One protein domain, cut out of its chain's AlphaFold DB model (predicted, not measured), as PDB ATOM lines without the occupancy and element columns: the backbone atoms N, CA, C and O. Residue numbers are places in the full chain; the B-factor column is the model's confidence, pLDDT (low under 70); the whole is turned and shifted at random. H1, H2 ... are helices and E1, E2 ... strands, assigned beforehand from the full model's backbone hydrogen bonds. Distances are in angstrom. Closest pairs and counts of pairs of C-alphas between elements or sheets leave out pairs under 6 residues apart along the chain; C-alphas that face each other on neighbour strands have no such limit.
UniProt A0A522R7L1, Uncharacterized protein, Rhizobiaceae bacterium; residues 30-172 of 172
ATOM      1  N   ALA A  30     -16.466  46.999  22.751       93.00
ATOM      2  CA  ALA A  30     -16.764  45.712  23.364       93.00
ATOM      3  C   ALA A  30     -15.470  44.903  23.485       93.00
ATOM      4  O   ALA A  30     -14.712  44.804  22.536       93.00
ATOM      5  N   VAL A  31     -15.208  44.290  24.633       94.12
ATOM      6  CA  VAL A  31     -14.146  43.296  24.804       94.12
ATOM      7  C   VAL A  31     -14.802  41.946  24.987       94.12
ATOM      8  O   VAL A  31     -15.569  41.740  25.929       94.12
ATOM      9  N   GLU A  32     -14.506  41.022  24.087       94.81
ATOM     10  CA  GLU A  32     -15.098  39.696  24.094       94.81
ATOM     11  C   GLU A  32     -14.053  38.627  24.397       94.81
ATOM     12  O   GLU A  32     -12.944  38.641  23.864       94.81
ATOM     13  N   ARG A  33     -14.413  37.706  25.291       95.00
ATOM     14  CA  ARG A  33     -13.626  36.525  25.627       95.00
ATOM     15  C   ARG A  33     -14.064  35.377  24.743       95.00
ATOM     16  O   ARG A  33     -15.222  34.968  24.799       95.00
ATOM     17  N   PHE A  34     -13.114  34.802  24.026       94.62
ATOM     18  CA  PHE A  34     -13.292  33.598  23.235       94.62
ATOM     19  C   PHE A  34     -12.545  32.436  23.875       94.62
ATOM     20  O   PHE A  34     -11.380  32.577  24.241       94.62
ATOM     21  N   LYS A  35     -13.209  31.288  23.993       95.38
ATOM     22  CA  LYS A  35     -12.584  30.005  24.313       95.38
ATOM     23  C   LYS A  35     -12.125  29.345  23.027       95.38
ATOM     24  O   LYS A  35     -12.901  29.279  22.075       95.38
ATOM     25  N   ILE A  36     -10.892  28.864  23.011       95.50
ATOM     26  CA  ILE A  36     -10.268  28.211  21.868       95.50
ATOM     27  C   ILE A  36      -9.902  26.792  22.284       95.50
ATOM     28  O   ILE A  36      -9.215  26.593  23.282       95.50
ATOM     29  N   GLU A  37     -10.378  25.818  21.519       95.25
ATOM     30  CA  GLU A  37     -10.103  24.397  21.711       95.25
ATOM     31  C   GLU A  37      -9.371  23.887  20.471       95.25
ATOM     32  O   GLU A  37      -9.873  23.993  19.348       95.25
ATOM     33  N   LEU A  38      -8.179  23.332  20.665       94.12
ATOM     34  CA  LEU A  38      -7.401  22.684  19.614       94.12
ATOM     35  C   LEU A  38      -7.393  21.192  19.875       94.12
ATOM     36  O   LEU A  38      -7.159  20.776  21.003       94.12
ATOM     37  N   SER A  39      -7.596  20.378  18.846       92.62
ATOM     38  CA  SER A  39      -7.369  18.941  18.957       92.62
ATOM     39  C   SER A  39      -6.821  18.338  17.677       92.62
ATOM     40  O   SER A  39      -7.117  18.812  16.580       92.62
ATOM     41  N   ILE A  40      -6.035  17.274  17.810       91.19
ATOM     42  CA  ILE A  40      -5.564  16.483  16.670       91.19
ATOM     43  C   ILE A  40      -6.251  15.122  16.718       91.19
ATOM     44  O   ILE A  40      -6.110  14.375  17.689       91.19
ATOM     45  N   ALA A  41      -6.997  14.813  15.660       90.94
ATOM     46  CA  ALA A  41      -7.589  13.502  15.441       90.94
ATOM     47  C   ALA A  41      -6.770  12.728  14.404       90.94
ATOM     48  O   ALA A  41      -6.567  13.211  13.289       90.94
ATOM     49  N   CYS A  42      -6.325  11.527  14.756       89.56
ATOM     50  CA  CYS A  42      -5.633  10.639  13.832       89.56
ATOM     51  C   CYS A  42      -6.624   9.938  12.899       89.56
ATOM     52  O   CYS A  42      -7.830   9.894  13.153       89.56
ATOM     53  N   ARG A  43      -6.115   9.350  11.815       86.31
ATOM     54  CA  ARG A  43      -6.912   8.599  10.833       86.31
ATOM     55  C   ARG A  43      -7.760   7.466  11.426       86.31
ATOM     56  O   ARG A  43      -8.804   7.140  10.869       86.31
ATOM     57  N   ASP A  44      -7.327   6.876  12.538       85.94
ATOM     58  CA  ASP A  44      -8.064   5.847  13.288       85.94
ATOM     59  C   ASP A  44      -9.229   6.416  14.132       85.94
ATOM     60  O   ASP A  44      -9.946   5.661  14.785       85.94
ATOM     61  N   GLY A  45      -9.436   7.737  14.113       83.19
ATOM     62  CA  GLY A  45     -10.465   8.446  14.871       83.19
ATOM     63  C   GLY A  45     -10.060   8.797  16.303       83.19
ATOM     64  O   GLY A  45     -10.837   9.442  17.010       83.19
ATOM     65  N   ARG A  46      -8.859   8.413  16.750       87.62
ATOM     66  CA  ARG A  46      -8.362   8.737  18.087       87.62
ATOM     67  C   ARG A  46      -7.981  10.212  18.165       87.62
ATOM     68  O   ARG A  46      -7.195  10.699  17.355       87.62
ATOM     69  N   VAL A  47      -8.491  10.908  19.178       86.19
ATOM     70  CA  VAL A  47      -8.008  12.244  19.550       86.19
ATOM     71  C   VAL A  47      -6.801  12.065  20.457       86.19
ATOM     72  O   VAL A  47      -6.902  11.421  21.500       86.19
ATOM     73  N   VAL A  48      -5.650  12.571  20.028       80.81
ATOM     74  CA  VAL A  48      -4.362  12.307  20.691       80.81
ATOM     75  C   VAL A  48      -3.824  13.491  21.477       80.81
ATOM     76  O   VAL A  48      -2.975  13.307  22.342       80.81
ATOM     77  N   GLU A  49      -4.333  14.687  21.207       79.31
ATOM     78  CA  GLU A  49      -3.893  15.908  21.867       79.31
ATOM     79  C   GLU A  49      -5.047  16.910  21.882       79.31
ATOM     80  O   GLU A  49      -5.760  17.025  20.882       79.31
ATOM     81  N   ALA A  50      -5.247  17.587  23.014       85.38
ATOM     82  CA  ALA A  50      -6.246  18.634  23.176       85.38
ATOM     83  C   ALA A  50      -5.660  19.782  24.005       85.38
ATOM     84  O   ALA A  50      -5.098  19.534  25.068       85.38
ATOM     85  N   HIS A  51      -5.809  21.012  23.523       89.69
ATOM     86  CA  HIS A  51      -5.357  22.230  24.200       89.69
ATOM     87  C   HIS A  51      -6.518  23.192  24.344       89.69
ATOM     88  O   HIS A  51      -7.376  23.267  23.458       89.69
ATOM     89  N   HIS A  52      -6.513  23.945  25.436       92.50
ATOM     90  CA  HIS A  52      -7.531  24.941  25.717       92.50
ATOM     91  C   HIS A  52      -6.859  26.281  25.959       92.50
ATOM     92  O   HIS A  52      -5.797  26.366  26.573       92.50
ATOM     93  N   ALA A  53      -7.482  27.338  25.458       93.94
ATOM     94  CA  ALA A  53      -7.079  28.683  25.799       93.94
ATOM     95  C   ALA A  53      -8.255  29.648  25.810       93.94
ATOM     96  O   ALA A  53      -9.328  29.373  25.269       93.94
ATOM     97  N   SER A  54      -8.027  30.816  26.396       93.06
ATOM     98  CA  SER A  54      -8.926  31.958  26.308       93.06
ATOM     99  C   SER A  54      -8.212  33.162  25.707       93.06
ATOM    100  O   SER A  54      -7.098  33.480  26.106       93.06
ATOM    101  N   LEU A  55      -8.877  33.865  24.793       92.75
ATOM    102  CA  LEU A  55      -8.384  35.088  24.161       92.75
ATOM    103  C   LEU A  55      -9.384  36.227  24.372       92.75
ATOM    104  O   LEU A  55     -10.581  36.042  24.154       92.75
ATOM    105  N   LEU A  56      -8.900  37.404  24.770       92.69
ATOM    106  CA  LEU A  56      -9.701  38.627  24.813       92.69
ATOM    107  C   LEU A  56      -9.451  39.457  23.555       92.69
ATOM    108  O   LEU A  56      -8.305  39.786  23.249       92.69
ATOM    109  N   VAL A  57     -10.522  39.829  22.856       92.31
ATOM    110  CA  VAL A  57     -10.452  40.622  21.623       92.31
ATOM    111  C   VAL A  57     -11.322  41.869  21.766       92.31
ATOM    112  O   VAL A  57     -12.498  41.746  22.119       92.31
ATOM    113  N   PRO A  58     -10.782  43.073  21.512       92.06
ATOM    114  CA  PRO A  58     -11.593  44.269  21.396       92.06
ATOM    115  C   PRO A  58     -12.309  44.254  20.044       92.06
ATOM    116  O   PRO A  58     -11.688  44.036  19.003       92.06
ATOM    117  N   LEU A  59     -13.611  44.503  20.071       89.19
ATOM    118  CA  LEU A  59     -14.488  44.562  18.918       89.19
ATOM    119  C   LEU A  59     -15.009  45.987  18.726       89.19
ATOM    120  O   LEU A  59     -15.327  46.680  19.699       89.19
ATOM    121  N   ASP A  60     -15.102  46.409  17.471       82.69
ATOM    122  CA  ASP A  60     -15.778  47.642  17.087       82.69
ATOM    123  C   ASP A  60     -17.309  47.518  17.226       82.69
ATOM    124  O   ASP A  60     -17.847  46.486  17.643       82.69
ATOM    125  N   ALA A  61     -18.027  48.596  16.901       80.19
ATOM    126  CA  ALA A  61     -19.487  48.640  16.986       80.19
ATOM    127  C   ALA A  61     -20.187  47.620  16.067       80.19
ATOM    128  O   ALA A  61     -21.314  47.218  16.360       80.19
ATOM    129  N   ASP A  62     -19.517  47.186  14.998       79.06
ATOM    130  CA  ASP A  62     -20.013  46.195  14.043       79.06
ATOM    131  C   ASP A  62     -19.630  44.757  14.448       79.06
ATOM    132  O   ASP A  62     -19.986  43.794  13.767       79.06
ATOM    133  N   GLY A  63     -18.930  44.583  15.575       77.75
ATOM    134  CA  GLY A  63     -18.502  43.280  16.080       77.75
ATOM    135  C   GLY A  63     -17.259  42.720  15.386       77.75
ATOM    136  O   GLY A  63     -16.952  41.535  15.544       77.75
ATOM    137  N   HIS A  64     -16.524  43.538  14.628       80.00
ATOM    138  CA  HIS A  64     -15.247  43.143  14.047       80.00
ATOM    139  C   HIS A  64     -14.108  43.387  15.026       80.00
ATOM    140  O   HIS A  64     -14.124  44.346  15.790       80.00
ATOM    141  N   ALA A  65     -13.083  42.537  14.977       79.94
ATOM    142  CA  ALA A  65     -11.859  42.779  15.727       79.94
ATOM    143  C   ALA A  65     -11.266  44.142  15.341       79.94
ATOM    144  O   ALA A  65     -11.030  44.404  14.158       79.94
ATOM    145  N   VAL A  66     -11.015  44.988  16.342       81.25
ATOM    146  CA  VAL A  66     -10.341  46.274  16.143       81.25
ATOM    147  C   VAL A  66      -8.958  46.028  15.543       81.25
ATOM    148  O   VAL A  66      -8.310  45.012  15.818       81.25
ATOM    149  N   GLU A  67      -8.503  46.964  14.709       74.69
ATOM    150  CA  GLU A  67      -7.202  46.869  14.060       74.69
ATOM    151  C   GLU A  67      -6.080  46.627  15.081       74.69
ATOM    152  O   GLU A  67      -6.043  47.190  16.182       74.69
ATOM    153  N   ARG A  68      -5.169  45.729  14.709       70.31
ATOM    154  CA  ARG A  68      -4.123  45.241  15.599       70.31
ATOM    155  C   ARG A  68      -3.144  46.360  15.959       70.31
ATOM    156  O   ARG A  68      -2.720  47.102  15.070       70.31
ATOM    157  N   PRO A  69      -2.709  46.457  17.226       66.19
ATOM    158  CA  PRO A  69      -1.603  47.325  17.583       66.19
ATOM    159  C   PRO A  69      -0.363  46.924  16.779       66.19
ATOM    160  O   PRO A  69      -0.095  45.739  16.596       66.19
ATOM    161  N   VAL A  70       0.449  47.899  16.367       61.16
ATOM    162  CA  VAL A  70       1.712  47.673  15.629       61.16
ATOM    163  C   VAL A  70       2.822  47.091  16.542       61.16
ATOM    164  O   VAL A  70       4.013  47.262  16.294       61.16
ATOM    165  N   SER A  71       2.468  46.446  17.658       63.56
ATOM    166  CA  SER A  71       3.430  45.859  18.594       63.56
ATOM    167  C   SER A  71       4.042  44.565  18.055       63.56
ATOM    168  O   SER A  71       3.435  43.850  17.266       63.56
ATOM    169  N   GLN A  72       5.249  44.233  18.531       57.38
ATOM    170  CA  GLN A  72       5.938  42.975  18.193       57.38
ATOM    171  C   GLN A  72       5.207  41.720  18.698       57.38
ATOM    172  O   GLN A  72       5.440  40.634  18.179       57.38
ATOM    173  N   VAL A  73       4.338  41.867  19.700       67.38
ATOM    174  CA  VAL A  73       3.465  40.806  20.214       67.38
ATOM    175  C   VAL A  73       2.033  41.228  19.922       67.38
ATOM    176  O   VAL A  73       1.628  42.305  20.359       67.38
ATOM    177  N   ASP A  74       1.300  40.415  19.165       74.75
ATOM    178  CA  ASP A  74      -0.111  40.628  18.835       74.75
ATOM    179  C   ASP A  74      -0.986  40.010  19.942       74.75
ATOM    180  O   ASP A  74      -1.128  38.785  19.987       74.75
ATOM    181  N   PRO A  75      -1.564  40.821  20.851       77.50
ATOM    182  CA  PRO A  75      -2.343  40.305  21.975       77.50
ATOM    183  C   PRO A  75      -3.697  39.721  21.550       77.50
ATOM    184  O   PRO A  75      -4.407  39.192  22.399       77.50
ATOM    185  N   PHE A  76      -4.074  39.832  20.270       85.94
ATOM    186  CA  PHE A  76      -5.337  39.326  19.720       85.94
ATOM    187  C   PHE A  76      -5.123  38.053  18.892       85.94
ATOM    188  O   PHE A  76      -5.938  37.697  18.033       85.94
ATOM    189  N   SER A  77      -4.007  37.375  19.141       87.94
ATOM    190  CA  SER A  77      -3.647  36.113  18.521       87.94
ATOM    191  C   SER A  77      -3.101  35.154  19.567       87.94
ATOM    192  O   SER A  77      -2.562  35.578  20.589       87.94
ATOM    193  N   LEU A  78      -3.244  33.863  19.300       90.62
ATOM    194  CA  LEU A  78      -2.604  32.819  20.086       90.62
ATOM    195  C   LEU A  78      -1.761  31.945  19.181       90.62
ATOM    196  O   LEU A  78      -2.217  31.539  18.114       90.62
ATOM    197  N   HIS A  79      -0.554  31.669  19.658       91.12
ATOM    198  CA  HIS A  79       0.431  30.840  18.998       91.12
ATOM    199  C   HIS A  79       0.620  29.546  19.782       91.12
ATOM    200  O   HIS A  79       0.797  29.584  21.002       91.12
ATOM    201  N   TRP A  80       0.649  28.416  19.082       91.00
ATOM    202  CA  TRP A  80       0.980  27.120  19.659       91.00
ATOM    203  C   TRP A  80       2.065  26.428  18.861       91.00
ATOM    204  O   TRP A  80       2.061  26.427  17.631       91.00
ATOM    205  N   VAL A  81       2.929  25.739  19.602       89.31
ATOM    206  CA  VAL A  81       3.783  24.687  19.069       89.31
ATOM    207  C   VAL A  81       3.385  23.396  19.765       89.31
ATOM    208  O   VAL A  81       3.557  23.258  20.974       89.31
ATOM    209  N   MET A  82       2.823  22.461  19.008       86.50
ATOM    210  CA  MET A  82       2.307  21.195  19.524       86.50
ATOM    211  C   MET A  82       2.922  20.010  18.788       86.50
ATOM    212  O   MET A  82       3.439  20.160  17.682       86.50
ATOM    213  N   ARG A  83       2.910  18.821  19.389       83.50
ATOM    214  CA  ARG A  83       3.400  17.622  18.696       83.50
ATOM    215  C   ARG A  83       2.268  17.019  17.882       83.50
ATOM    216  O   ARG A  83       1.115  17.051  18.288       83.50
ATOM    217  N   ASN A  84       2.591  16.434  16.734       78.94
ATOM    218  CA  ASN A  84       1.615  15.592  16.061       78.94
ATOM    219  C   ASN A  84       1.733  14.160  16.589       78.94
ATOM    220  O   ASN A  84       2.488  13.351  16.059       78.94
ATOM    221  N   ALA A  85       0.966  13.839  17.631       78.12
ATOM    222  CA  ALA A  85       0.962  12.507  18.236       78.12
ATOM    223  C   ALA A  85       0.351  11.396  17.345       78.12
ATOM    224  O   ALA A  85       0.295  10.236  17.764       78.12
ATOM    225  N   CYS A  86      -0.097  11.720  16.125       82.38
ATOM    226  CA  CYS A  86      -0.438  10.727  15.103       82.38
ATOM    227  C   CYS A  86       0.793  10.159  14.389       82.38
ATOM    228  O   CYS A  86       0.706   9.085  13.796       82.38
ATOM    229  N   GLU A  87       1.936  10.842  14.473       77.50
ATOM    230  CA  GLU A  87       3.195  10.400  13.889       77.50
ATOM    231  C   GLU A  87       4.070   9.690  14.935       77.50
ATOM    232  O   GLU A  87       4.145  10.121  16.088       77.50
ATOM    233  N   PRO A  88       4.787   8.619  14.551       71.38
ATOM    234  CA  PRO A  88       5.730   7.945  15.441       71.38
ATOM    235  C   PRO A  88       7.010   8.763  15.690       71.38
ATOM    236  O   PRO A  88       7.741   8.481  16.638       71.38
ATOM    237  N   ASP A  89       7.297   9.762  14.849       72.75
ATOM    238  CA  ASP A  89       8.469  10.625  14.978       72.75
ATOM    239  C   ASP A  89       8.193  11.817  15.908       72.75
ATOM    240  O   ASP A  89       7.520  12.782  15.543       72.75
ATOM    241  N   ALA A  90       8.768  11.763  17.110       61.00
ATOM    242  CA  ALA A  90       8.627  12.793  18.136       61.00
ATOM    243  C   ALA A  90       9.246  14.156  17.761       61.00
ATOM    244  O   ALA A  90       9.002  15.134  18.474       61.00
ATOM    245  N   ALA A  91      10.042  14.234  16.687       65.88
ATOM    246  CA  ALA A  91      10.637  15.481  16.209       65.88
ATOM    247  C   ALA A  91       9.671  16.336  15.374       65.88
ATOM    248  O   ALA A  91       9.936  17.522  15.171       65.88
ATOM    249  N   LYS A  92       8.549  15.771  14.905       76.38
ATOM    250  CA  LYS A  92       7.569  16.511  14.107       76.38
ATOM    251  C   LYS A  92       6.657  17.342  15.000       76.38
ATOM    252  O   LYS A  92       5.845  16.819  15.770       76.38
ATOM    253  N   GLN A  93       6.796  18.653  14.878       85.38
ATOM    254  CA  GLN A  93       5.965  19.626  15.573       85.38
ATOM    255  C   GLN A  93       5.060  20.347  14.581       85.38
ATOM    256  O   GLN A  93       5.307  20.380  13.378       85.38
ATOM    257  N   LEU A  94       3.996  20.926  15.101       87.38
ATOM    258  CA  LEU A  94       3.053  21.759  14.394       87.38
ATOM    259  C   LEU A  94       3.109  23.137  15.037       87.38
ATOM    260  O   LEU A  94       2.851  23.262  16.232       87.38
ATOM    261  N   SER A  95       3.459  24.140  14.246       89.94
ATOM    262  CA  SER A  95       3.425  25.546  14.634       89.94
ATOM    263  C   SER A  95       2.173  26.170  14.040       89.94
ATOM    264  O   SER A  95       1.932  26.012  12.843       89.94
ATOM    265  N   LEU A  96       1.344  26.826  14.849       91.81
ATOM    266  CA  LEU A  96       0.099  27.421  14.371       91.81
ATOM    267  C   LEU A  96      -0.304  28.671  15.148       91.81
ATOM    268  O   LEU A  96      -0.067  28.781  16.347       91.81
ATOM    269  N   ASP A  97      -1.005  29.556  14.453       92.75
ATOM    270  CA  ASP A  97      -1.606  30.773  14.970       92.75
ATOM    271  C   ASP A  97      -3.118  30.763  14.751       92.75
ATOM    272  O   ASP A  97      -3.602  30.483  13.648       92.75
ATOM    273  N   VAL A  98      -3.863  31.165  15.780       92.69
ATOM    274  CA  VAL A  98      -5.285  31.517  15.686       92.69
ATOM    275  C   VAL A  98      -5.412  33.027  15.852       92.69
ATOM    276  O   VAL A  98      -4.940  33.594  16.835       92.69
ATOM    277  N   ARG A  99      -6.034  33.694  14.876       90.62
ATOM    278  CA  ARG A  99      -6.113  35.163  14.798       90.62
ATOM    279  C   ARG A  99      -7.412  35.644  14.164       90.62
ATOM    280  O   ARG A  99      -8.166  34.851  13.597       90.62
ATOM    281  N   ASN A 100      -7.626  36.962  14.192       87.88
ATOM    282  CA  ASN A 100      -8.825  37.622  13.659       87.88
ATOM    283  C   ASN A 100     -10.113  37.000  14.223       87.88
ATOM    284  O   ASN A 100     -11.050  36.725  13.475       87.88
ATOM    285  N   VAL A 101     -10.110  36.699  15.522       90.00
ATOM    286  CA  VAL A 101     -11.221  36.031  16.196       90.00
ATOM    287  C   VAL A 101     -12.363  37.019  16.423       90.00
ATOM    288  O   VAL A 101     -12.155  38.109  16.943       90.00
ATOM    289  N   SER A 102     -13.569  36.623  16.025       89.50
ATOM    290  CA  SER A 102     -14.814  37.373  16.198       89.50
ATOM    291  C   SER A 102     -16.007  36.412  16.201       89.50
ATOM    292  O   SER A 102     -15.862  35.235  15.855       89.50
ATOM    293  N   GLU A 103     -17.208  36.916  16.488       85.19
ATOM    294  CA  GLU A 103     -18.457  36.158  16.299       85.19
ATOM    295  C   GLU A 103     -18.651  35.704  14.835       85.19
ATOM    296  O   GLU A 103     -19.249  34.663  14.574       85.19
ATOM    297  N   SER A 104     -18.088  36.447  13.873       85.44
ATOM    298  CA  SER A 104     -18.180  36.155  12.434       85.44
ATOM    299  C   SER A 104     -17.175  35.103  11.944       85.44
ATOM    300  O   SER A 104     -17.208  34.707  10.775       85.44
ATOM    301  N   GLY A 105     -16.254  34.662  12.806       90.75
ATOM    302  CA  GLY A 105     -15.264  33.644  12.476       90.75
ATOM    303  C   GLY A 105     -13.846  33.979  12.920       90.75
ATOM    304  O   GLY A 105     -13.604  34.908  13.688       90.75
ATOM    305  N   PHE A 106     -12.901  33.182  12.427       92.81
ATOM    306  CA  PHE A 106     -11.481  33.262  12.772       92.81
ATOM    307  C   PHE A 106     -10.608  32.690  11.653       92.81
ATOM    308  O   PHE A 106     -11.093  32.009  10.742       92.81
ATOM    309  N   VAL A 107      -9.307  32.961  11.725       92.25
ATOM    310  CA  VAL A 107      -8.291  32.421  10.816       92.25
ATOM    311  C   VAL A 107      -7.331  31.544  11.605       92.25
ATOM    312  O   VAL A 107      -6.852  31.952  12.660       92.25
ATOM    313  N   VAL A 108      -7.020  30.374  11.054       93.44
ATOM    314  CA  VAL A 108      -5.955  29.485  11.527       93.44
ATOM    315  C   VAL A 108      -4.902  29.398  10.437       93.44
ATOM    316  O   VAL A 108      -5.241  29.140   9.283       93.44
ATOM    317  N   ALA A 109      -3.638  29.606  10.773       92.19
ATOM    318  CA  ALA A 109      -2.533  29.407   9.844       92.19
ATOM    319  C   ALA A 109      -1.350  28.782  10.568       92.19
ATOM    320  O   ALA A 109      -1.212  28.967  11.768       92.19
ATOM    321  N   GLY A 110      -0.511  28.044   9.861       90.50
ATOM    322  CA  GLY A 110       0.615  27.374  10.487       90.50
ATOM    323  C   GLY A 110       1.448  26.580   9.505       90.50
ATOM    324  O   GLY A 110       1.238  26.637   8.294       90.50
ATOM    325  N   GLU A 111       2.387  25.824  10.045       88.25
ATOM    326  CA  GLU A 111       3.269  24.945   9.297       88.25
ATOM    327  C   GLU A 111       3.646  23.719  10.119       88.25
ATOM    328  O   GLU A 111       3.641  23.722  11.352       88.25
ATOM    329  N   THR A 112       3.993  22.649   9.415       82.44
ATOM    330  CA  THR A 112       4.645  21.507  10.055       82.44
ATOM    331  C   THR A 112       6.135  21.789  10.167       82.44
ATOM    332  O   THR A 112       6.775  22.133   9.182       82.44
ATOM    333  N   LEU A 113       6.709  21.583  11.342       79.50
ATOM    334  CA  LEU A 113       8.140  21.667  11.596       79.50
ATOM    335  C   LEU A 113       8.740  20.256  11.519       79.50
ATOM    336  O   LEU A 113       8.286  19.344  12.213       79.50
ATOM    337  N   SER A 114       9.731  20.036  10.652       68.50
ATOM    338  CA  SER A 114      10.378  18.729  10.466       68.50
ATOM    339  C   SER A 114      11.871  18.911  10.195       68.50
ATOM    340  O   SER A 114      12.278  19.016   9.048       68.50
ATOM    341  N   LEU A 115      12.706  18.942  11.241       62.53
ATOM    342  CA  LEU A 115      14.148  19.189  11.085       62.53
ATOM    343  C   LEU A 115      14.788  18.276  10.013       62.53
ATOM    344  O   LEU A 115      14.563  17.064  10.050       62.53
ATOM    345  N   PRO A 116      15.624  18.811   9.100       61.22
ATOM    346  CA  PRO A 116      16.114  20.196   9.018       61.22
ATOM    347  C   PRO A 116      15.199  21.182   8.264       61.22
ATOM    348  O   PRO A 116      15.530  22.364   8.209       61.22
ATOM    349  N   ASP A 117      14.075  20.729   7.708       60.94
ATOM    350  CA  ASP A 117      13.241  21.500   6.785       60.94
ATOM    351  C   ASP A 117      11.938  22.024   7.431       60.94
ATOM    352  O   ASP A 117      11.362  21.451   8.362       60.94
ATOM    353  N   GLN A 118      11.430  23.141   6.912       66.56
ATOM    354  CA  GLN A 118      10.041  23.542   7.151       66.56
ATOM    355  C   GLN A 118       9.137  22.726   6.218       66.56
ATOM    356  O   GLN A 118       9.379  22.630   5.014       66.56
ATOM    357  N   GLY A 119       8.121  22.083   6.787       67.31
ATOM    358  CA  GLY A 119       7.113  21.326   6.053       67.31
ATOM    359  C   GLY A 119       6.075  22.235   5.384       67.31
ATOM    360  O   GLY A 119       6.174  23.460   5.439       67.31
ATOM    361  N   PRO A 120       5.047  21.660   4.733       76.44
ATOM    362  CA  PRO A 120       4.019  22.456   4.079       76.44
ATOM    363  C   PRO A 120       3.253  23.314   5.094       76.44
ATOM    364  O   PRO A 120       2.815  22.836   6.147       76.44
ATOM    365  N   GLY A 121       3.076  24.585   4.742       84.38
ATOM    366  CA  GLY A 121       2.193  25.497   5.452       84.38
ATOM    367  C   GLY A 121       0.718  25.225   5.157       84.38
ATOM    368  O   GLY A 121       0.360  24.640   4.133       84.38
ATOM    369  N   PHE A 122      -0.153  25.700   6.037       87.38
ATOM    370  CA  PHE A 122      -1.600  25.695   5.857       87.38
ATOM    371  C   PHE A 122      -2.201  27.018   6.322       87.38
ATOM    372  O   PHE A 122      -1.675  27.705   7.196       87.38
ATOM    373  N   ALA A 123      -3.344  27.366   5.741       91.75
ATOM    374  CA  ALA A 123      -4.175  28.463   6.199       91.75
ATOM    375  C   ALA A 123      -5.640  28.120   5.937       91.75
ATOM    376  O   ALA A 123      -5.985  27.616   4.869       91.75
ATOM    377  N   SER A 124      -6.502  28.400   6.906       92.69
ATOM    378  CA  SER A 124      -7.938  28.195   6.788       92.69
ATOM    379  C   SER A 124      -8.707  29.277   7.536       92.69
ATOM    380  O   SER A 124      -8.211  29.874   8.494       92.69
ATOM    381  N   LYS A 125      -9.930  29.543   7.085       92.94
ATOM    382  CA  LYS A 125     -10.845  30.512   7.689       92.94
ATOM    383  C   LYS A 125     -12.128  29.791   8.077       92.94
ATOM    384  O   LYS A 125     -12.721  29.112   7.242       92.94
ATOM    385  N   SER A 126     -12.571  29.969   9.317       92.50
ATOM    386  CA  SER A 126     -13.900  29.539   9.750       92.50
ATOM    387  C   SER A 126     -14.895  30.690   9.650       92.50
ATOM    388  O   SER A 126     -14.532  31.845   9.863       92.50
ATOM    389  N   GLN A 127     -16.153  30.350   9.371       87.62
ATOM    390  CA  GLN A 127     -17.324  31.226   9.509       87.62
ATOM    391  C   GLN A 127     -18.341  30.673  10.530       87.62
ATOM    392  O   GLN A 127     -19.414  31.240  10.687       87.62
ATOM    393  N   GLY A 128     -18.041  29.544  11.191       77.31
ATOM    394  CA  GLY A 128     -19.025  28.761  11.953       77.31
ATOM    395  C   GLY A 128     -18.508  28.207  13.279       77.31
ATOM    396  O   GLY A 128     -18.972  27.162  13.721       77.31
ATOM    397  N   GLY A 129     -17.509  28.854  13.884       88.06
ATOM    398  CA  GLY A 129     -16.977  28.474  15.197       88.06
ATOM    399  C   GLY A 129     -16.081  27.231  15.210       88.06
ATOM    400  O   GLY A 129     -15.427  26.982  16.210       88.06
ATOM    401  N   GLU A 130     -15.965  26.478  14.114       94.75
ATOM    402  CA  GLU A 130     -15.024  25.356  13.992       94.75
ATOM    403  C   GLU A 130     -14.373  25.323  12.603       94.75
ATOM    404  O   GLU A 130     -14.961  25.755  11.607       94.75
ATOM    405  N   VAL A 131     -13.144  24.818  12.525       95.38
ATOM    406  CA  VAL A 131     -12.481  24.454  11.273       95.38
ATOM    407  C   VAL A 131     -11.701  23.157  11.449       95.38
ATOM    408  O   VAL A 131     -11.103  22.915  12.495       95.38
ATOM    409  N   ALA A 132     -11.709  22.327  10.409       93.88
ATOM    410  CA  ALA A 132     -10.922  21.107  10.328       93.88
ATOM    411  C   ALA A 132      -9.879  21.255   9.216       93.88
ATOM    412  O   ALA A 132     -10.214  21.611   8.085       93.88
ATOM    413  N   ILE A 133      -8.617  20.994   9.545       92.12
ATOM    414  CA  ILE A 133      -7.464  21.195   8.672       92.12
ATOM    415  C   ILE A 133      -6.719  19.864   8.564       92.12
ATOM    416  O   ILE A 133      -6.171  19.389   9.562       92.12
ATOM    417  N   PRO A 134      -6.697  19.235   7.378       89.00
ATOM    418  CA  PRO A 134      -5.878  18.054   7.146       89.00
ATOM    419  C   PRO A 134      -4.393  18.391   7.312       89.00
ATOM    420  O   PRO A 134      -3.876  19.292   6.653       89.00
ATOM    421  N   LEU A 135      -3.703  17.649   8.174       83.94
ATOM    422  CA  LEU A 135      -2.262  17.747   8.375       83.94
ATOM    423  C   LEU A 135      -1.579  16.788   7.403       83.94
ATOM    424  O   LEU A 135      -1.406  15.606   7.689       83.94
ATOM    425  N   VAL A 136      -1.223  17.282   6.219       75.94
ATOM    426  CA  VAL A 136      -0.525  16.498   5.188       75.94
ATOM    427  C   VAL A 136       0.989  16.661   5.376       75.94
ATOM    428  O   VAL A 136       1.447  17.786   5.567       75.94
ATOM    429  N   PRO A 137       1.802  15.590   5.312       68.94
ATOM    430  CA  PRO A 137       1.460  14.188   5.021       68.94
ATOM    431  C   PRO A 137       1.110  13.333   6.255       68.94
ATOM    432  O   PRO A 137       1.112  12.114   6.163       68.94
ATOM    433  N   GLN A 138       0.858  13.937   7.412       68.75
ATOM    434  CA  GLN A 138       0.907  13.270   8.718       68.75
ATOM    435  C   GLN A 138      -0.378  12.525   9.131       68.75
ATOM    436  O   GLN A 138      -0.617  12.322  10.320       68.75
ATOM    437  N   ASP A 139      -1.247  12.189   8.168       77.06
ATOM    438  CA  ASP A 139      -2.482  11.408   8.351       77.06
ATOM    439  C   ASP A 139      -3.349  11.812   9.577       77.06
ATOM    440  O   ASP A 139      -4.036  10.990  10.193       77.06
ATOM    441  N   GLY A 140      -3.350  13.107   9.917       87.00
ATOM    442  CA  GLY A 140      -4.096  13.689  11.032       87.00
ATOM    443  C   GLY A 140      -4.968  14.862  10.594       87.00
ATOM    444  O   GLY A 140      -4.786  15.438   9.521       87.00
ATOM    445  N   VAL A 141      -5.930  15.233  11.431       91.62
ATOM    446  CA  VAL A 141      -6.783  16.407  11.232       91.62
ATOM    447  C   VAL A 141      -6.692  17.287  12.468       91.62
ATOM    448  O   VAL A 141      -7.129  16.886  13.548       91.62
ATOM    449  N   LEU A 142      -6.161  18.497  12.294       92.44
ATOM    450  CA  LEU A 142      -6.253  19.557  13.289       92.44
ATOM    451  C   LEU A 142      -7.680  20.103  13.277       92.44
ATOM    452  O   LEU A 142      -8.161  20.594  12.256       92.44
ATOM    453  N   ARG A 143      -8.352  20.043  14.419       94.25
ATOM    454  CA  ARG A 143      -9.624  20.713  14.661       94.25
ATOM    455  C   ARG A 143      -9.376  21.902  15.562       94.25
ATOM    456  O   ARG A 143      -8.768  21.758  16.619       94.25
ATOM    457  N   VAL A 144      -9.873  23.055  15.146       95.62
ATOM    458  CA  VAL A 144      -9.851  24.278  15.944       95.62
ATOM    459  C   VAL A 144     -11.281  24.732  16.125       95.62
ATOM    460  O   VAL A 144     -11.972  24.975  15.134       95.62
ATOM    461  N   ARG A 145     -11.721  24.849  17.374       95.75
ATOM    462  CA  ARG A 145     -13.020  25.404  17.739       95.75
ATOM    463  C   ARG A 145     -12.824  26.693  18.515       95.75
ATOM    464  O   ARG A 145     -11.957  26.780  19.373       95.75
ATOM    465  N   VAL A 146     -13.654  27.680  18.220       95.12
ATOM    466  CA  VAL A 146     -13.663  28.986  18.865       95.12
ATOM    467  C   VAL A 146     -15.091  29.315  19.271       95.12
ATOM    468  O   VAL A 146     -15.995  29.295  18.440       95.12
ATOM    469  N   THR A 147     -15.294  29.609  20.553       94.94
ATOM    470  CA  THR A 147     -16.616  29.884  21.129       94.94
ATOM    471  C   THR A 147     -16.586  31.182  21.923       94.94
ATOM    472  O   THR A 147     -15.746  31.346  22.806       94.94
ATOM    473  N   ALA A 148     -17.520  32.091  21.648       93.38
ATOM    474  CA  ALA A 148     -17.758  33.269  22.477       93.38
ATOM    475  C   ALA A 148     -18.175  32.859  23.901       93.38
ATOM    476  O   ALA A 148     -19.058  32.020  24.077       93.38
ATOM    477  N   ALA A 149     -17.538  33.429  24.922       93.50
ATOM    478  CA  ALA A 149     -17.764  33.069  26.323       93.50
ATOM    479  C   ALA A 149     -18.364  34.207  27.155       93.50
ATOM    480  O   ALA A 149     -19.254  33.967  27.970       93.50
ATOM    481  N   SER A 150     -17.877  35.436  26.985       93.69
ATOM    482  CA  SER A 150     -18.378  36.601  27.723       93.69
ATOM    483  C   SER A 150     -18.021  37.896  27.011       93.69
ATOM    484  O   SER A 150     -16.950  37.979  26.419       93.69
ATOM    485  N   LYS A 151     -18.854  38.927  27.156       94.00
ATOM    486  CA  LYS A 151     -18.662  40.244  26.540       94.00
ATOM    487  C   LYS A 151     -18.727  41.331  27.610       94.00
ATOM    488  O   LYS A 151     -19.628  41.311  28.448       94.00
ATOM    489  N   GLN A 152     -17.780  42.263  27.593       94.19
ATOM    490  CA  GLN A 152     -17.697  43.387  28.522       94.19
ATOM    491  C   GLN A 152     -17.533  44.690  27.743       94.19
ATOM    492  O   GLN A 152     -16.632  44.810  26.925       94.19
ATOM    493  N   MET A 153     -18.367  45.689  28.025       93.81
ATOM    494  CA  MET A 153     -18.207  47.017  27.431       93.81
ATOM    495  C   MET A 153     -17.156  47.828  28.192       93.81
ATOM    496  O   MET A 153     -17.151  47.842  29.426       93.81
ATOM    497  N   THR A 154     -16.308  48.544  27.460       91.81
ATOM    498  CA  THR A 154     -15.387  49.547  27.996       91.81
ATOM    499  C   THR A 154     -15.705  50.929  27.424       91.81
ATOM    500  O   THR A 154     -16.258  51.023  26.329       91.81
ATOM    501  N   PRO A 155     -15.369  52.015  28.147       90.12
ATOM    502  CA  PRO A 155     -15.647  53.374  27.676       90.12
ATOM    503  C   PRO A 155     -14.927  53.729  26.374       90.12
ATOM    504  O   PRO A 155     -15.430  54.540  25.613       90.12
ATOM    505  N   ASP A 156     -13.752  53.140  26.148       89.12
ATOM    506  CA  ASP A 156     -12.904  53.401  24.988       89.12
ATOM    507  C   ASP A 156     -11.924  52.245  24.722       89.12
ATOM    508  O   ASP A 156     -11.815  51.289  25.506       89.12
ATOM    509  N   LEU A 157     -11.189  52.344  23.606       88.25
ATOM    510  CA  LEU A 157     -10.164  51.374  23.208       88.25
ATOM    511  C   LEU A 157      -8.988  51.323  24.193       88.25
ATOM    512  O   LEU A 157      -8.430  50.253  24.426       88.25
ATOM    513  N   ALA A 158      -8.596  52.447  24.797       88.81
ATOM    514  CA  ALA A 158      -7.491  52.470  25.758       88.81
ATOM    515  C   ALA A 158      -7.817  51.621  26.999       88.81
ATOM    516  O   ALA A 158      -6.990  50.828  27.455       88.81
ATOM    517  N   SER A 159      -9.050  51.732  27.488       91.12
ATOM    518  CA  SER A 159      -9.607  50.940  28.581       91.12
ATOM    519  C   SER A 159      -9.721  49.464  28.205       91.12
ATOM    520  O   SER A 159      -9.359  48.606  29.010       91.12
ATOM    521  N   ALA A 160     -10.145  49.155  26.972       90.44
ATOM    522  CA  ALA A 160     -10.154  47.787  26.450       90.44
ATOM    523  C   ALA A 160      -8.751  47.166  26.452       90.44
ATOM    524  O   ALA A 160      -8.542  46.081  26.991       90.44
ATOM    525  N   LEU A 161      -7.757  47.876  25.914       88.69
ATOM    526  CA  LEU A 161      -6.369  47.414  25.893       88.69
ATOM    527  C   LEU A 161      -5.799  47.242  27.306       88.69
ATOM    528  O   LEU A 161      -5.027  46.314  27.544       88.69
ATOM    529  N   GLN A 162      -6.168  48.108  28.252       89.50
ATOM    530  CA  GLN A 162      -5.757  47.972  29.650       89.50
ATOM    531  C   GLN A 162      -6.378  46.734  30.315       89.50
ATOM    532  O   GLN A 162      -5.685  46.019  31.044       89.50
ATOM    533  N   LEU A 163      -7.652  46.446  30.037       89.44
ATOM    534  CA  LEU A 163      -8.322  45.227  30.494       89.44
ATOM    535  C   LEU A 163      -7.610  43.974  29.960       89.44
ATOM    536  O   LEU A 163      -7.287  43.077  30.731       89.44
ATOM    537  N   ILE A 164      -7.284  43.956  28.665       89.38
ATOM    538  CA  ILE A 164      -6.582  42.837  28.014       89.38
ATOM    539  C   ILE A 164      -5.182  42.638  28.604       89.38
ATOM    540  O   ILE A 164      -4.782  41.518  28.899       89.38
ATOM    541  N   LYS A 165      -4.438  43.721  28.855       86.44
ATOM    542  CA  LYS A 165      -3.106  43.644  29.479       86.44
ATOM    543  C   LYS A 165      -3.135  43.103  30.909       86.44
ATOM    544  O   LYS A 165      -2.169  42.484  31.340       86.44
ATOM    545  N   THR A 166      -4.202  43.382  31.656       86.06
ATOM    546  CA  THR A 166      -4.356  42.947  33.057       86.06
ATOM    547  C   THR A 166      -5.024  41.580  33.190       86.06
ATOM    548  O   THR A 166      -4.950  40.976  34.255       86.06
ATOM    549  N   THR A 167      -5.619  41.079  32.107       83.62
ATOM    550  CA  THR A 167      -6.232  39.753  32.006       83.62
ATOM    551  C   THR A 167      -5.644  39.042  30.784       83.62
ATOM    552  O   THR A 167      -6.298  38.979  29.742       83.62
ATOM    553  N   PRO A 168      -4.380  38.584  30.852       69.69
ATOM    554  CA  PRO A 168      -3.726  37.974  29.704       69.69
ATOM    555  C   PRO A 168      -4.467  36.712  29.259       69.69
ATOM    556  O   PRO A 168      -5.229  36.116  30.024       69.69
ATOM    557  N   ALA A 169      -4.221  36.306  28.016       75.81
ATOM    558  CA  ALA A 169      -4.697  35.024  27.532       75.81
ATOM    559  C   ALA A 169      -4.219  33.888  28.447       75.81
ATOM    560  O   ALA A 169      -3.054  33.839  28.846       75.81
ATOM    561  N   GLU A 170      -5.137  32.985  28.765       79.62
ATOM    562  CA  GLU A 170      -4.880  31.795  29.573       79.62
ATOM    563  C   GLU A 170      -4.691  30.636  28.596       79.62
ATOM    564  O   GLU A 170      -5.557  30.430  27.749       79.62
ATOM    565  N   ILE A 171      -3.557  29.936  28.667       76.94
ATOM    566  CA  ILE A 171      -3.291  28.700  27.921       76.94
ATOM    567  C   ILE A 171      -3.115  27.609  28.979       76.94
ATOM    568  O   ILE A 171      -2.225  27.741  29.824       76.94
ATOM    569  N   ASP A 172      -3.984  26.600  28.941       68.50
ATOM    570  CA  ASP A 172      -3.999  25.468  29.880       68.50
ATOM    571  C   ASP A 172      -3.097  24.317  29.413       68.50
ATOM    572  O   ASP A 172      -3.116  23.999  28.198       68.50
TER     573      ASP A 172
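This is residues 30 to 172 of the 172 residues of an uncharacterized protein of Rhizobiaceae bacterium (UniProt A0A522R7L1). Two twisted four-stranded sheets lie face to face as an elongated sandwich, the sheet E2 E1 E8 E7 on the sheet E3 E4 E5 E6, with the strands of the one at 33 degrees to those of the other. A single short helix, H1, packs on one end of the sheet E2 E1 E8 E7, and the tail after it runs back beside E2. The printed part has 143 residues, with eight named strands followed by one named helix along the chain; both sheets are antiparallel throughout, in the orders E2 - E1 - E8 - E7 and E3 - E4 - E5 - E6, and the class is mostly strand. The whole is compact, with a radius of gyration of the C-alphas of 16.1 A, and spans 51 by 29 by 23 A.

Find C-alpha 30 at (-16.764, 45.712, 23.364); from there E1, residues 30 to 42, runs 38.0 A. Beside it look for E2, residues 47 to 59, 33.0 A, and E8, residues 140 to 154, 41.2 A, which ends at C-alpha 154 at (-15.387, 49.547, 27.996); E7 is residues 130 to 135, 15.9 A. In the other sheet are E3, residues 78 to 83, 16.4 A; E4, 93 to 102, 27.3 A; E5, 105 to 114, 29.7 A; and E6, 117 to 126, 28.5 A. H1, residues 157 to 166, is 14.2 A long and ends at C-alpha 166 at (-4.356, 42.947, 33.057).

Start at E1, antiparallel to E8 with N 35 and O 147 at 2.8 A, and to E2 with N 34 and O 55 at 2.8 A. E2 bends by 52 degrees at residue 56, and E8 by 52 degrees at residue 151. E7 and E8 form a hairpin, with N 133 and O 142 at 2.8 A. Across the sandwich, the closest C-alphas of E2 and E4 are those of Val 57 and Val 101, 7.1 A apart. E3 E4 E5 E6 is a meander, each strand the antiparallel neighbour of the one before: look at N 80 and O 96, 2.9 A, N 97 and O 109, 2.8 A, and N 108 and O 124, 2.9 A. H1 is on the sheet E2 E1 E8 E7 at a height of 8.9 A, over E1, slantwise to the strands at 39 degrees on the local plane; every O i to N i+4 pair in it is within hydrogen-bond range.

The C-alphas farthest apart, of Pro 88 and Pro 155, are 51.7 A apart. The printed part has no cut. The link from E2 to E3, 18 residues, is long. Mean pLDDT of the printed part is 85.0; residues 69 to 73 and 114 to 119 are among those under 70.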